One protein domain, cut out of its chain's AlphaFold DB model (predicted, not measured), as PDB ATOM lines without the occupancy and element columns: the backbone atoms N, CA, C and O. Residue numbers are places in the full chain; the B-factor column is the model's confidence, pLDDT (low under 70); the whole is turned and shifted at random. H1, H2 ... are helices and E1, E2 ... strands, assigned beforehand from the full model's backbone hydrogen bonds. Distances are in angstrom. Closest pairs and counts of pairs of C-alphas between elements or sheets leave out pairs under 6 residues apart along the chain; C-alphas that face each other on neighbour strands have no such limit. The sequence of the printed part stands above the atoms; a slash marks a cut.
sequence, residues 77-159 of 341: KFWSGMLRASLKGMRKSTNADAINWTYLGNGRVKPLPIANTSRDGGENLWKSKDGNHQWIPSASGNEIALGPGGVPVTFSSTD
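This is residues 77 to 159 of the 341 residues of an uncharacterized protein of Halogeometricum borinquense (UniProt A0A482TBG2). A strongly twisted sheet of five strands forms a wall, and the long helix H1 packs across one face of it with its residues 83 to 94. The inner strands E2, E1 and E5 make most of the wall, the short E3 and E4 lie at its two edges, and the small helix H2 sits off the sheet, right after E2. Of the 83 residues printed, the two named helices and five named strands follow in the order H1, E1, E2, H2, E3, E4, E5; the sheet order is E3, E2, E1, E5, E4, and it is mixed. The class is mixed, helices and strands, in two layers, with H1 on one face of the sheet. The whole is compact, with a radius of gyration of the C-alphas of 12.8 A and spans of 40 by 30 by 25 A.

The printed part begins with H1, residues 77 to 94, which is on the sheet at a height over the sheet of 8.3 A. A tight link leads from it to E1, residues 98 to 103; on the local plane the lines of H1 and E1 stand at 70 degrees, and the helix runs across the strands. H1 lies over E1, and its closest C-alphas to that strand are those of Arg 91 and Ile 99, 6.8 A apart. E1 and E2, residues 109 to 116, are a hairpin, antiparallel at 140 degrees, with N 100 and O 112 at 2.8 A. H1 is only just not over E2, on which 2 of its C-alphas fall; the closest C-alphas are those of Arg 91 and Pro 113, 6.5 A apart. E2 bends by 52 degrees at residue 113, and its pairing is staggered: residues 109 to 114 pair with E1, and residues 114 to 116 with E3, residues 126 to 128. E3 is antiparallel to E2 at 122 degrees, with N 127 and O 115 at 2.9 A. H2, residues 117 to 120, is not on the sheet and is apart from H1; its closest C-alpha pair with E3 is Thr 117 and Trp 126, 6.3 A. E4, residues 145 to 147, and E5, residues 151 to 157, are a second hairpin, antiparallel at 114 degrees, with N 147 and O 151 at 2.8 A. E5 is parallel to E1 at 27 degrees, with N 101 and O 154 at 2.8 A. The closest C-alphas of H1 and E5 are those of Lys 88 and Val 151, 6.2 A apart. In H1 every O i to N i+4 pair is within hydrogen-bond range; H2 is too short for such a pair.

H1 runs 25.4 A from C-alpha 77 at (22.294, 33.933, 128.455) to C-alpha 94. E1 measures 15.8 A, and E2 measures 20.9 A, ending at C-alpha 116 at (19.760, 17.485, 101.650). H2 measures 5.6 A, E3 6.9 A and E4 6.0 A. E5 measures 19.4 A and ends at C-alpha 157 at (13.063, 33.144, 101.413).

The two C-alphas farthest apart are those of Lys 77 and Gly 121, 40.8 A. The printed part has no cut. The one long link, of 16 residues, joins the edge strands E3 and E4; in it residues 134 to 135 pair antiparallel with residues 126 to 127 of E3. The mean pLDDT of the printed part is 85.8, and the model's confidence is under 70 at residues 139 to 142 and at residue 159.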
ATOM      1  N   LYS A  77      21.884  35.331 128.234       81.81
ATOM      2  CA  LYS A  77      22.294  33.933 128.455       81.81
ATOM      3  C   LYS A  77      21.095  32.993 128.501       81.81
ATOM      4  O   LYS A  77      21.154  31.942 127.866       81.81
ATOM      5  N   PHE A  78      20.012  33.375 129.177       84.25
ATOM      6  CA  PHE A  78      18.775  32.595 129.204       84.25
ATOM      7  C   PHE A  78      18.193  32.406 127.795       84.25
ATOM      8  O   PHE A  78      18.000  31.268 127.368       84.25
ATOM      9  N   TRP A  79      18.001  33.492 127.039       79.44
ATOM     10  CA  TRP A  79      17.472  33.454 125.672       79.44
ATOM     11  C   TRP A  79      18.373  32.653 124.736       79.44
ATOM     12  O   TRP A  79      17.886  31.805 123.991       79.44
ATOM     13  N   SER A  80      19.693  32.832 124.833       80.25
ATOM     14  CA  SER A  80      20.645  32.032 124.060       80.25
ATOM     15  C   SER A  80      20.576  30.546 124.430       80.25
ATOM     16  O   SER A  80      20.637  29.693 123.548       80.25
ATOM     17  N   GLY A  81      20.400  30.210 125.712       87.19
ATOM     18  CA  GLY A  81      20.232  28.836 126.183       87.19
ATOM     19  C   GLY A  81      18.944  28.210 125.659       87.19
ATOM     20  O   GLY A  81      18.966  27.089 125.150       87.19
ATOM     21  N   MET A  82      17.844  28.961 125.710       88.56
ATOM     22  CA  MET A  82      16.553  28.526 125.193       88.56
ATOM     23  C   MET A  82      16.590  28.327 123.675       88.56
ATOM     24  O   MET A  82      16.109  27.306 123.190       88.56
ATOM     25  N   LEU A  83      17.221  29.238 122.931       84.44
ATOM     26  CA  LEU A  83      17.354  29.145 121.477       84.44
ATOM     27  C   LEU A  83      18.272  27.986 121.053       84.44
ATOM     28  O   LEU A  83      17.965  27.249 120.120       84.44
ATOM     29  N   ARG A  84      19.364  27.740 121.788       92.81
ATOM     30  CA  ARG A  84      20.215  26.549 121.598       92.81
ATOM     31  C   ARG A  84      19.436  25.258 121.830       92.81
ATOM     32  O   ARG A  84      19.543  24.319 121.041       92.81
ATOM     33  N   ALA A  85      18.675  25.197 122.922       92.44
ATOM     34  CA  ALA A  85      17.878  24.027 123.268       92.44
ATOM     35  C   ALA A  85      16.757  23.788 122.246       92.44
ATOM     36  O   ALA A  85      16.552  22.644 121.840       92.44
ATOM     37  N   SER A  86      16.084  24.849 121.789       92.44
ATOM     38  CA  SER A  86      14.997  24.751 120.815       92.44
ATOM     39  C   SER A  86      15.500  24.308 119.443       92.44
ATOM     40  O   SER A  86      14.952  23.359 118.891       92.44
ATOM     41  N   LEU A  87      16.585  24.896 118.925       92.69
ATOM     42  CA  LEU A  87      17.161  24.513 117.631       92.69
ATOM     43  C   LEU A  87      17.710  23.083 117.652       92.69
ATOM     44  O   LEU A  87      17.454  22.296 116.738       92.69
ATOM     45  N   LYS A  88      18.420  22.704 118.723       95.56
ATOM     46  CA  LYS A  88      18.946  21.341 118.880       95.56
ATOM     47  C   LYS A  88      17.821  20.320 119.042       95.56
ATOM     48  O   LYS A  88      17.894  19.237 118.463       95.56
ATOM     49  N   GLY A  89      16.787  20.668 119.809       94.62
ATOM     50  CA  GLY A  89      15.583  19.863 119.987       94.62
ATOM     51  C   GLY A  89      14.835  19.668 118.672       94.62
ATOM     52  O   GLY A  89      14.548  18.530 118.308       94.62
ATOM     53  N   MET A  90      14.612  20.750 117.922       94.62
ATOM     54  CA  MET A  90      13.971  20.727 116.609       94.62
ATOM     55  C   MET A  90      14.734  19.805 115.663       94.62
ATOM     56  O   MET A  90      14.178  18.784 115.268       94.62
ATOM     57  N   ARG A  91      16.031  20.058 115.433       95.00
ATOM     58  CA  ARG A  91      16.881  19.232 114.560       95.00
ATOM     59  C   ARG A  91      16.850  17.751 114.944       95.00
ATOM     60  O   ARG A  91      16.674  16.896 114.079       95.00
ATOM     61  N   LYS A  92      16.999  17.442 116.239       95.62
ATOM     62  CA  LYS A  92      17.008  16.057 116.740       95.62
ATOM     63  C   LYS A  92      15.648  15.377 116.576       95.62
ATOM     64  O   LYS A  92      15.599  14.225 116.167       95.62
ATOM     65  N   SER A  93      14.557  16.071 116.892       95.56
ATOM     66  CA  SER A  93      13.197  15.525 116.782       95.56
ATOM     67  C   SER A  93      12.765  15.308 115.330       95.56
ATOM     68  O   SER A  93      12.024  14.374 115.031       95.56
ATOM     69  N   THR A  94      13.255  16.141 114.408       94.25
ATOM     70  CA  THR A  94      12.903  16.056 112.992       94.25
ATOM     71  C   THR A  94      13.883  15.210 112.188       94.25
ATOM     72  O   THR A  94      13.550  14.876 111.057       94.25
ATOM     73  N   ASN A  95      15.029  14.820 112.755       94.44
ATOM     74  CA  ASN A  95      16.142  14.201 112.029       94.44
ATOM     75  C   ASN A  95      16.572  15.039 110.809       94.44
ATOM     76  O   ASN A  95      16.773  14.508 109.724       94.44
ATOM     77  N   ALA A  96      16.621  16.363 110.981       94.38
ATOM     78  CA  ALA A  96      17.019  17.286 109.921       94.38
ATOM     79  C   ALA A  96      18.543  17.448 109.865       94.38
ATOM     80  O   ALA A  96      19.225  17.414 110.898       94.38
ATOM     81  N   ASP A  97      19.070  17.681 108.667       94.31
ATOM     82  CA  ASP A  97      20.493  17.953 108.476       94.31
ATOM     83  C   ASP A  97      20.836  19.370 108.964       94.31
ATOM     84  O   ASP A  97      21.816  19.545 109.696       94.31
ATOM     85  N   ALA A  98      19.970  20.345 108.659       94.69
ATOM     86  CA  ALA A  98      20.095  21.749 109.049       94.69
ATOM     87  C   ALA A  98      18.728  22.382 109.390       94.69
ATOM     88  O   ALA A  98      17.670  21.780 109.182       94.69
ATOM     89  N   ILE A  99      18.748  23.596 109.946       95.06
ATOM     90  CA  ILE A  99      17.557  24.431 110.157       95.06
ATOM     91  C   ILE A  99      17.644  25.657 109.250       95.06
ATOM     92  O   ILE A  99      18.593  26.429 109.334       95.06
ATOM     93  N   ASN A 100      16.639  25.858 108.412       94.06
ATOM     94  CA  ASN A 100      16.534  27.019 107.549       94.06
ATOM     95  C   ASN A 100      15.664  28.093 108.199       94.06
ATOM     96  O   ASN A 100      14.519  27.829 108.557       94.06
ATOM     97  N   TRP A 101      16.185  29.300 108.368       90.38
ATOM     98  CA  TRP A 101      15.385  30.460 108.728       90.38
ATOM     99  C   TRP A 101      14.746  31.009 107.464       90.38
ATOM    100  O   TRP A 101      15.340  31.797 106.734       90.38
ATOM    101  N   THR A 102      13.529  30.542 107.215       89.31
ATOM    102  CA  THR A 102      12.787  30.872 106.012       89.31
ATOM    103  C   THR A 102      11.927  32.102 106.248       89.31
ATOM    104  O   THR A 102      11.054  32.111 107.123       89.31
ATOM    105  N   TYR A 103      12.156  33.131 105.447       83.06
ATOM    106  CA  TYR A 103      11.260  34.265 105.337       83.06
ATOM    107  C   TYR A 103      10.042  33.873 104.487       83.06
ATOM    108  O   TYR A 103      10.184  33.486 103.329       83.06
ATOM    109  N   LEU A 104       8.849  33.914 105.088       78.56
ATOM    110  CA  LEU A 104       7.594  33.456 104.474       78.56
ATOM    111  C   LEU A 104       6.778  34.583 103.817       78.56
ATOM    112  O   LEU A 104       5.616  34.367 103.473       78.56
ATOM    113  N   GLY A 105       7.330  35.793 103.708       73.31
ATOM    114  CA  GLY A 105       6.536  36.994 103.444       73.31
ATOM    115  C   GLY A 105       5.925  37.586 104.721       73.31
ATOM    116  O   GLY A 105       5.927  36.968 105.792       73.31
ATOM    117  N   ASN A 106       5.384  38.804 104.619       73.69
ATOM    118  CA  ASN A 106       4.655  39.500 105.695       73.69
ATOM    119  C   ASN A 106       5.465  39.757 106.984       73.69
ATOM    120  O   ASN A 106       4.902  39.747 108.081       73.69
ATOM    121  N   GLY A 107       6.787  39.921 106.886       70.81
ATOM    122  CA  GLY A 107       7.656  40.135 108.049       70.81
ATOM    123  C   GLY A 107       7.822  38.900 108.944       70.81
ATOM    124  O   GLY A 107       8.287  39.014 110.079       70.81
ATOM    125  N   ARG A 108       7.416  37.708 108.480       76.12
ATOM    126  CA  ARG A 108       7.459  36.478 109.283       76.12
ATOM    127  C   ARG A 108       8.645  35.612 108.890       76.12
ATOM    128  O   ARG A 108       8.700  35.068 107.791       76.12
ATOM    129  N   VAL A 109       9.534  35.394 109.853       83.19
ATOM    130  CA  VAL A 109      10.622  34.419 109.754       83.19
ATOM    131  C   VAL A 109      10.235  33.163 110.531       83.19
ATOM    132  O   VAL A 109       9.856  33.236 111.705       83.19
ATOM    133  N   LYS A 110      10.326  31.996 109.888       90.94
ATOM    134  CA  LYS A 110      10.035  30.701 110.508       90.94
ATOM    135  C   LYS A 110      11.232  29.755 110.364       90.94
ATOM    136  O   LYS A 110      11.700  29.547 109.250       90.94
ATOM    137  N   PRO A 111      11.697  29.121 111.456       94.00
ATOM    138  CA  PRO A 111      12.681  28.055 111.358       94.00
ATOM    139  C   PRO A 111      12.016  26.791 110.795       94.00
ATOM    140  O   PRO A 111      11.046  26.279 111.365       94.00
ATOM    141  N   LEU A 112      12.535  26.288 109.680       95.06
ATOM    142  CA  LEU A 112      12.092  25.070 109.017       95.06
ATOM    143  C   LEU A 112      13.205  24.010 109.048       95.06
ATOM    144  O   LEU A 112      14.340  24.291 108.668       95.06
ATOM    145  N   PRO A 113      12.915  22.778 109.492       96.25
ATOM    146  CA  PRO A 113      13.860  21.674 109.402       96.25
ATOM    147  C   PRO A 113      14.054  21.254 107.939       96.25
ATOM    148  O   PRO A 113      13.072  20.930 107.263       96.25
ATOM    149  N   ILE A 114      15.307  21.220 107.476       94.75
ATOM    150  CA  ILE A 114      15.664  20.868 106.096       94.75
ATOM    151  C   ILE A 114      16.601  19.655 106.024       94.75
ATOM    152  O   ILE A 114      17.399  19.409 106.934       94.75
ATOM    153  N   ALA A 115      16.495  18.897 104.936       93.88
ATOM    154  CA  ALA A 115      17.354  17.761 104.614       93.88
ATOM    155  C   ALA A 115      17.913  17.909 103.195       93.88
ATOM    156  O   ALA A 115      17.228  18.448 102.319       93.88
ATOM    157  N   ASN A 116      19.151  17.458 102.979       89.38
ATOM    158  CA  ASN A 116      19.760  17.485 101.650       89.38
ATOM    159  C   ASN A 116      19.377  16.217 100.878       89.38
ATOM    160  O   ASN A 116      19.713  15.111 101.305       89.38
ATOM    161  N   THR A 117      18.727  16.362  99.725       84.12
ATOM    162  CA  THR A 117      18.318  15.210  98.908       84.12
ATOM    163  C   THR A 117      19.461  14.529  98.162       84.12
ATOM    164  O   THR A 117      19.313  13.366  97.784       84.12
ATOM    165  N   SER A 118      20.622  15.177  98.010       81.56
ATOM    166  CA  SER A 118      21.815  14.536  97.426       81.56
ATOM    167  C   SER A 118      22.291  13.328  98.230       81.56
ATOM    168  O   SER A 118      22.856  12.390  97.667       81.56
ATOM    169  N   ARG A 119      22.019  13.304  99.541       72.50
ATOM    170  CA  ARG A 119      22.399  12.199 100.429       72.50
ATOM    171  C   ARG A 119      21.752  10.872 100.030       72.50
ATOM    172  O   ARG A 119      22.365   9.823 100.215       72.50
ATOM    173  N   ASP A 120      20.561  10.939  99.447       78.06
ATOM    174  CA  ASP A 120      19.776   9.782  99.016       78.06
ATOM    175  C   ASP A 120      19.928   9.505  97.505       78.06
ATOM    176  O   ASP A 120      19.134   8.773  96.918       78.06
ATOM    177  N   GLY A 121      20.944  10.095  96.858       77.62
ATOM    178  CA  GLY A 121      21.183   9.962  95.416       77.62
ATOM    179  C   GLY A 121      20.268  10.825  94.540       77.62
ATOM    180  O   GLY A 121      20.198  10.601  93.333       77.62
ATOM    181  N   GLY A 122      19.555  11.787  95.135       77.50
ATOM    182  CA  GLY A 122      18.740  12.766  94.419       77.50
ATOM    183  C   GLY A 122      19.532  13.986  93.943       77.50
ATOM    184  O   GLY A 122      20.739  14.103  94.152       77.50
ATOM    185  N   GLU A 123      18.826  14.934  93.324       80.06
ATOM    186  CA  GLU A 123      19.372  16.252  92.991       80.06
ATOM    187  C   GLU A 123      19.882  16.966  94.256       80.06
ATOM    188  O   GLU A 123      19.362  16.752  95.358       80.06
ATOM    189  N   ASN A 124      20.909  17.810  94.113       83.62
ATOM    190  CA  ASN A 124      21.454  18.598  95.218       83.62
ATOM    191  C   ASN A 124      20.489  19.738  95.558       83.62
ATOM    192  O   ASN A 124      20.672  20.861  95.109       83.62
ATOM    193  N   LEU A 125      19.434  19.415  96.304       88.25
ATOM    194  CA  LEU A 125      18.389  20.328  96.751       88.25
ATOM    195  C   LEU A 125      18.225  20.204  98.264       88.25
ATOM    196  O   LEU A 125      18.295  19.117  98.843       88.25
ATOM    197  N   TRP A 126      17.941  21.326  98.909       90.69
ATOM    198  CA  TRP A 126      17.450  21.341 100.278       90.69
ATOM    199  C   TRP A 126      15.937  21.245 100.248       90.69
ATOM    200  O   TRP A 126      15.280  22.061  99.607       90.69
ATOM    201  N   LYS A 127      15.364  20.273 100.951       93.06
ATOM    202  CA  LYS A 127      13.908  20.146 101.069       93.06
ATOM    203  C   LYS A 127      13.482  20.254 102.515       93.06
ATOM    204  O   LYS A 127      14.144  19.729 103.415       93.06
ATOM    205  N   SER A 128      12.370  20.939 102.743       93.88
ATOM    206  CA  SER A 128      11.716  20.920 104.041       93.88
ATOM    207  C   SER A 128      11.200  19.514 104.328       93.88
ATOM    208  O   SER A 128      10.864  18.752 103.422       93.88
ATOM    209  N   LYS A 129      11.125  19.144 105.608       87.25
ATOM    210  CA  LYS A 129      10.676  17.795 105.991       87.25
ATOM    211  C   LYS A 129       9.238  17.476 105.552       87.25
ATOM    212  O   LYS A 129       8.902  16.312 105.362       87.25
ATOM    213  N   ASP A 130       8.391  18.491 105.421       86.75
ATOM    214  CA  ASP A 130       7.032  18.357 104.894       86.75
ATOM    215  C   ASP A 130       6.980  18.293 103.355       86.75
ATOM    216  O   ASP A 130       5.919  18.035 102.802       86.75
ATOM    217  N   GLY A 131       8.107  18.504 102.667       86.31
ATOM    218  CA  GLY A 131       8.226  18.448 101.207       86.31
ATOM    219  C   GLY A 131       7.639  19.652 100.466       86.31
ATOM    220  O   GLY A 131       7.768  19.726  99.246       86.31
ATOM    221  N   ASN A 132       7.029  20.598 101.186       87.38
ATOM    222  CA  ASN A 132       6.328  21.744 100.607       87.38
ATOM    223  C   ASN A 132       7.268  22.855 100.129       87.38
ATOM    224  O   ASN A 132       6.869  23.691  99.322       87.38
ATOM    225  N   HIS A 133       8.502  22.881 100.631       88.19
ATOM    226  CA  HIS A 133       9.478  23.908 100.308       88.19
ATOM    227  C   HIS A 133      10.784  23.269  99.852       88.19
ATOM    228  O   HIS A 133      11.258  22.287 100.433       88.19
ATOM    229  N   GLN A 134      11.353  23.834  98.793       89.38
ATOM    230  CA  GLN A 134      12.615  23.394  98.221       89.38
ATOM    231  C   GLN A 134      13.496  24.613  97.985       89.38
ATOM    232  O   GLN A 134      13.003  25.670  97.596       89.38
ATOM    233  N   TRP A 135      14.788  24.454  98.236       87.75
ATOM    234  CA  TRP A 135      15.795  25.480  98.020       87.75
ATOM    235  C   TRP A 135      16.961  24.877  97.258       87.75
ATOM    236  O   TRP A 135      17.368  23.738  97.507       87.75
ATOM    237  N   ILE A 136      17.489  25.656  96.324       83.31
ATOM    238  CA  ILE A 136      18.669  25.288  95.557       83.31
ATOM    239  C   ILE A 136      19.882  25.768  96.361       83.31
ATOM    240  O   ILE A 136      19.944  26.955  96.674       83.31
ATOM    241  N   PRO A 137      20.819  24.881  96.731       80.88
ATOM    242  CA  PRO A 137      22.077  25.301  97.318       80.88
ATOM    243  C   PRO A 137      22.883  26.124  96.317       80.88
ATOM    244  O   PRO A 137      23.010  25.781  95.142       80.88
ATOM    245  N   SER A 138      23.502  27.173  96.821       74.44
ATOM    246  CA  SER A 138      24.507  27.986  96.164       74.44
ATOM    247  C   SER A 138      25.634  27.098  95.674       74.44
ATOM    248  O   SER A 138      26.134  26.225  96.393       74.44
ATOM    249  N   ALA A 139      26.111  27.411  94.474       64.62
ATOM    250  CA  ALA A 139      27.283  26.789  93.879       64.62
ATOM    251  C   ALA A 139      28.532  26.875  94.780       64.62
ATOM    252  O   ALA A 139      29.421  26.034  94.680       64.62
ATOM    253  N   SER A 140      28.589  27.861  95.684       66.06
ATOM    254  CA  SER A 140      29.706  28.049  96.615       66.06
ATOM    255  C   SER A 140      29.759  27.026  97.757       66.06
ATOM    256  O   SER A 140      30.795  26.904  98.407       66.06
ATOM    257  N   GLY A 141      28.659  26.320  98.047       62.28
ATOM    258  CA  GLY A 141      28.583  25.342  99.139       62.28
ATOM    259  C   GLY A 141      28.686  25.923 100.559       62.28
ATOM    260  O   GLY A 141      28.566  25.172 101.527       62.28
ATOM    261  N   ASN A 142      28.848  27.242 100.712       64.25
ATOM    262  CA  ASN A 142      29.007  27.923 102.004       64.25
ATOM    263  C   ASN A 142      27.668  28.388 102.618       64.25
ATOM    264  O   ASN A 142      27.624  29.312 103.424       64.25
ATOM    265  N   GLU A 143      26.580  27.705 102.250       75.50
ATOM    266  CA  GLU A 143      25.172  27.943 102.629       75.50
ATOM    267  C   GLU A 143      24.882  27.988 104.127       75.50
ATOM    268  O   GLU A 143      23.886  28.536 104.608       75.50
ATOM    269  N   ILE A 144      25.722  27.264 104.855       83.19
ATOM    270  CA  ILE A 144      25.409  26.748 106.171       83.19
ATOM    271  C   ILE A 144      26.398  27.324 107.165       83.19
ATOM    272  O   ILE A 144      27.565  26.936 107.219       83.19
ATOM    273  N   ALA A 145      25.891  28.208 108.013       84.56
ATOM    274  CA  ALA A 145      26.607  28.689 109.179       84.56
ATOM    275  C   ALA A 145      26.355  27.763 110.377       84.56
ATOM    276  O   ALA A 145      25.312  27.116 110.501       84.56
ATOM    277  N   LEU A 146      27.295  27.718 111.321       87.31
ATOM    278  CA  LEU A 146      27.048  27.084 112.614       87.31
ATOM    279  C   LEU A 146      26.293  28.056 113.519       87.31
ATOM    280  O   LEU A 146      26.856  29.000 114.068       87.31
ATOM    281  N   GLY A 147      25.002  27.794 113.692       85.50
ATOM    282  CA  GLY A 147      24.142  28.531 114.598       85.50
ATOM    283  C   GLY A 147      24.358  28.155 116.069       85.50
ATOM    284  O   GLY A 147      25.173  27.286 116.419       85.50
ATOM    285  N   PRO A 148      23.597  28.785 116.980       82.00
ATOM    286  CA  PRO A 148      23.721  28.547 118.409       82.00
ATOM    287  C   PRO A 148      23.572  27.064 118.768       82.00
ATOM    288  O   PRO A 148      22.578  26.415 118.450       82.00
ATOM    289  N   GLY A 149      24.559  26.535 119.497       88.31
ATOM    290  CA  GLY A 149      24.562  25.138 119.940       88.31
ATOM    291  C   GLY A 149      25.148  24.168 118.913       88.31
ATOM    292  O   GLY A 149      24.949  22.963 119.059       88.31
ATOM    293  N   GLY A 150      25.858  24.684 117.900       91.69
ATOM    294  CA  GLY A 150      26.474  23.881 116.841       91.69
ATOM    295  C   GLY A 150      25.441  23.277 115.891       91.69
ATOM    296  O   GLY A 150      25.670  22.219 115.307       91.69
ATOM    297  N   VAL A 151      24.264  23.898 115.801       94.62
ATOM    298  CA  VAL A 151      23.208  23.493 114.875       94.62
ATOM    299  C   VAL A 151      23.497  24.163 113.535       94.62
ATOM    300  O   VAL A 151      23.597  25.387 113.516       94.62
ATOM    301  N   PRO A 152      23.645  23.411 112.434       93.38
ATOM    302  CA  PRO A 152      23.804  24.006 111.116       93.38
ATOM    303  C   PRO A 152      22.544  24.805 110.767       93.38
ATOM    304  O   PRO A 152      21.434  24.270 110.854       93.38
ATOM    305  N   VAL A 153      22.714  26.083 110.435       91.31
ATOM    306  CA  VAL A 153      21.634  26.995 110.063       91.31
ATOM    307  C   VAL A 153      21.911  27.634 108.714       91.31
ATOM    308  O   VAL A 153      23.053  27.935 108.384       91.31
ATOM    309  N   THR A 154      20.851  27.860 107.957       90.38
ATOM    310  CA  THR A 154      20.881  28.630 106.714       90.38
ATOM    311  C   THR A 154      19.734  29.638 106.723       90.38
ATOM    312  O   THR A 154      18.868  29.575 107.600       90.38
ATOM    313  N   PHE A 155      19.764  30.593 105.804       85.56
ATOM    314  CA  PHE A 155      18.743  31.623 105.655       85.56
ATOM    315  C   PHE A 155      18.245  31.596 104.220       85.56
ATOM    316  O   PHE A 155      19.045  31.549 103.288       85.56
ATOM    317  N   SER A 156      16.930  31.646 104.044       87.56
ATOM    318  CA  SER A 156      16.330  31.696 102.717       87.56
ATOM    319  C   SER A 156      14.995  32.430 102.743       87.56
ATOM    320  O   SER A 156      14.423  32.677 103.806       87.56
ATOM    321  N   SER A 157      14.459  32.738 101.569       83.50
ATOM    322  CA  SER A 157      13.063  33.144 101.413       83.50
ATOM    323  C   SER A 157      12.302  32.100 100.610       83.50
ATOM    324  O   SER A 157      12.881  31.378  99.798       83.50
ATOM    325  N   THR A 158      11.004  31.972 100.883       78.19
ATOM    326  CA  THR A 158      10.069  31.272  99.982       78.19
ATOM    327  C   THR A 158       9.524  32.178  98.895       78.19
ATOM    328  O   THR A 158       8.958  31.678  97.931       78.19
ATOM    329  N   ASP A 159       9.656  33.485  99.078       68.88
ATOM    330  CA  ASP A 159       9.222  34.489  98.126       68.88
ATOM    331  C   ASP A 159      10.457  35.101  97.460       68.88
ATOM    332  O   ASP A 159      11.238  35.801  98.118       68.88
TER     333      ASP A 159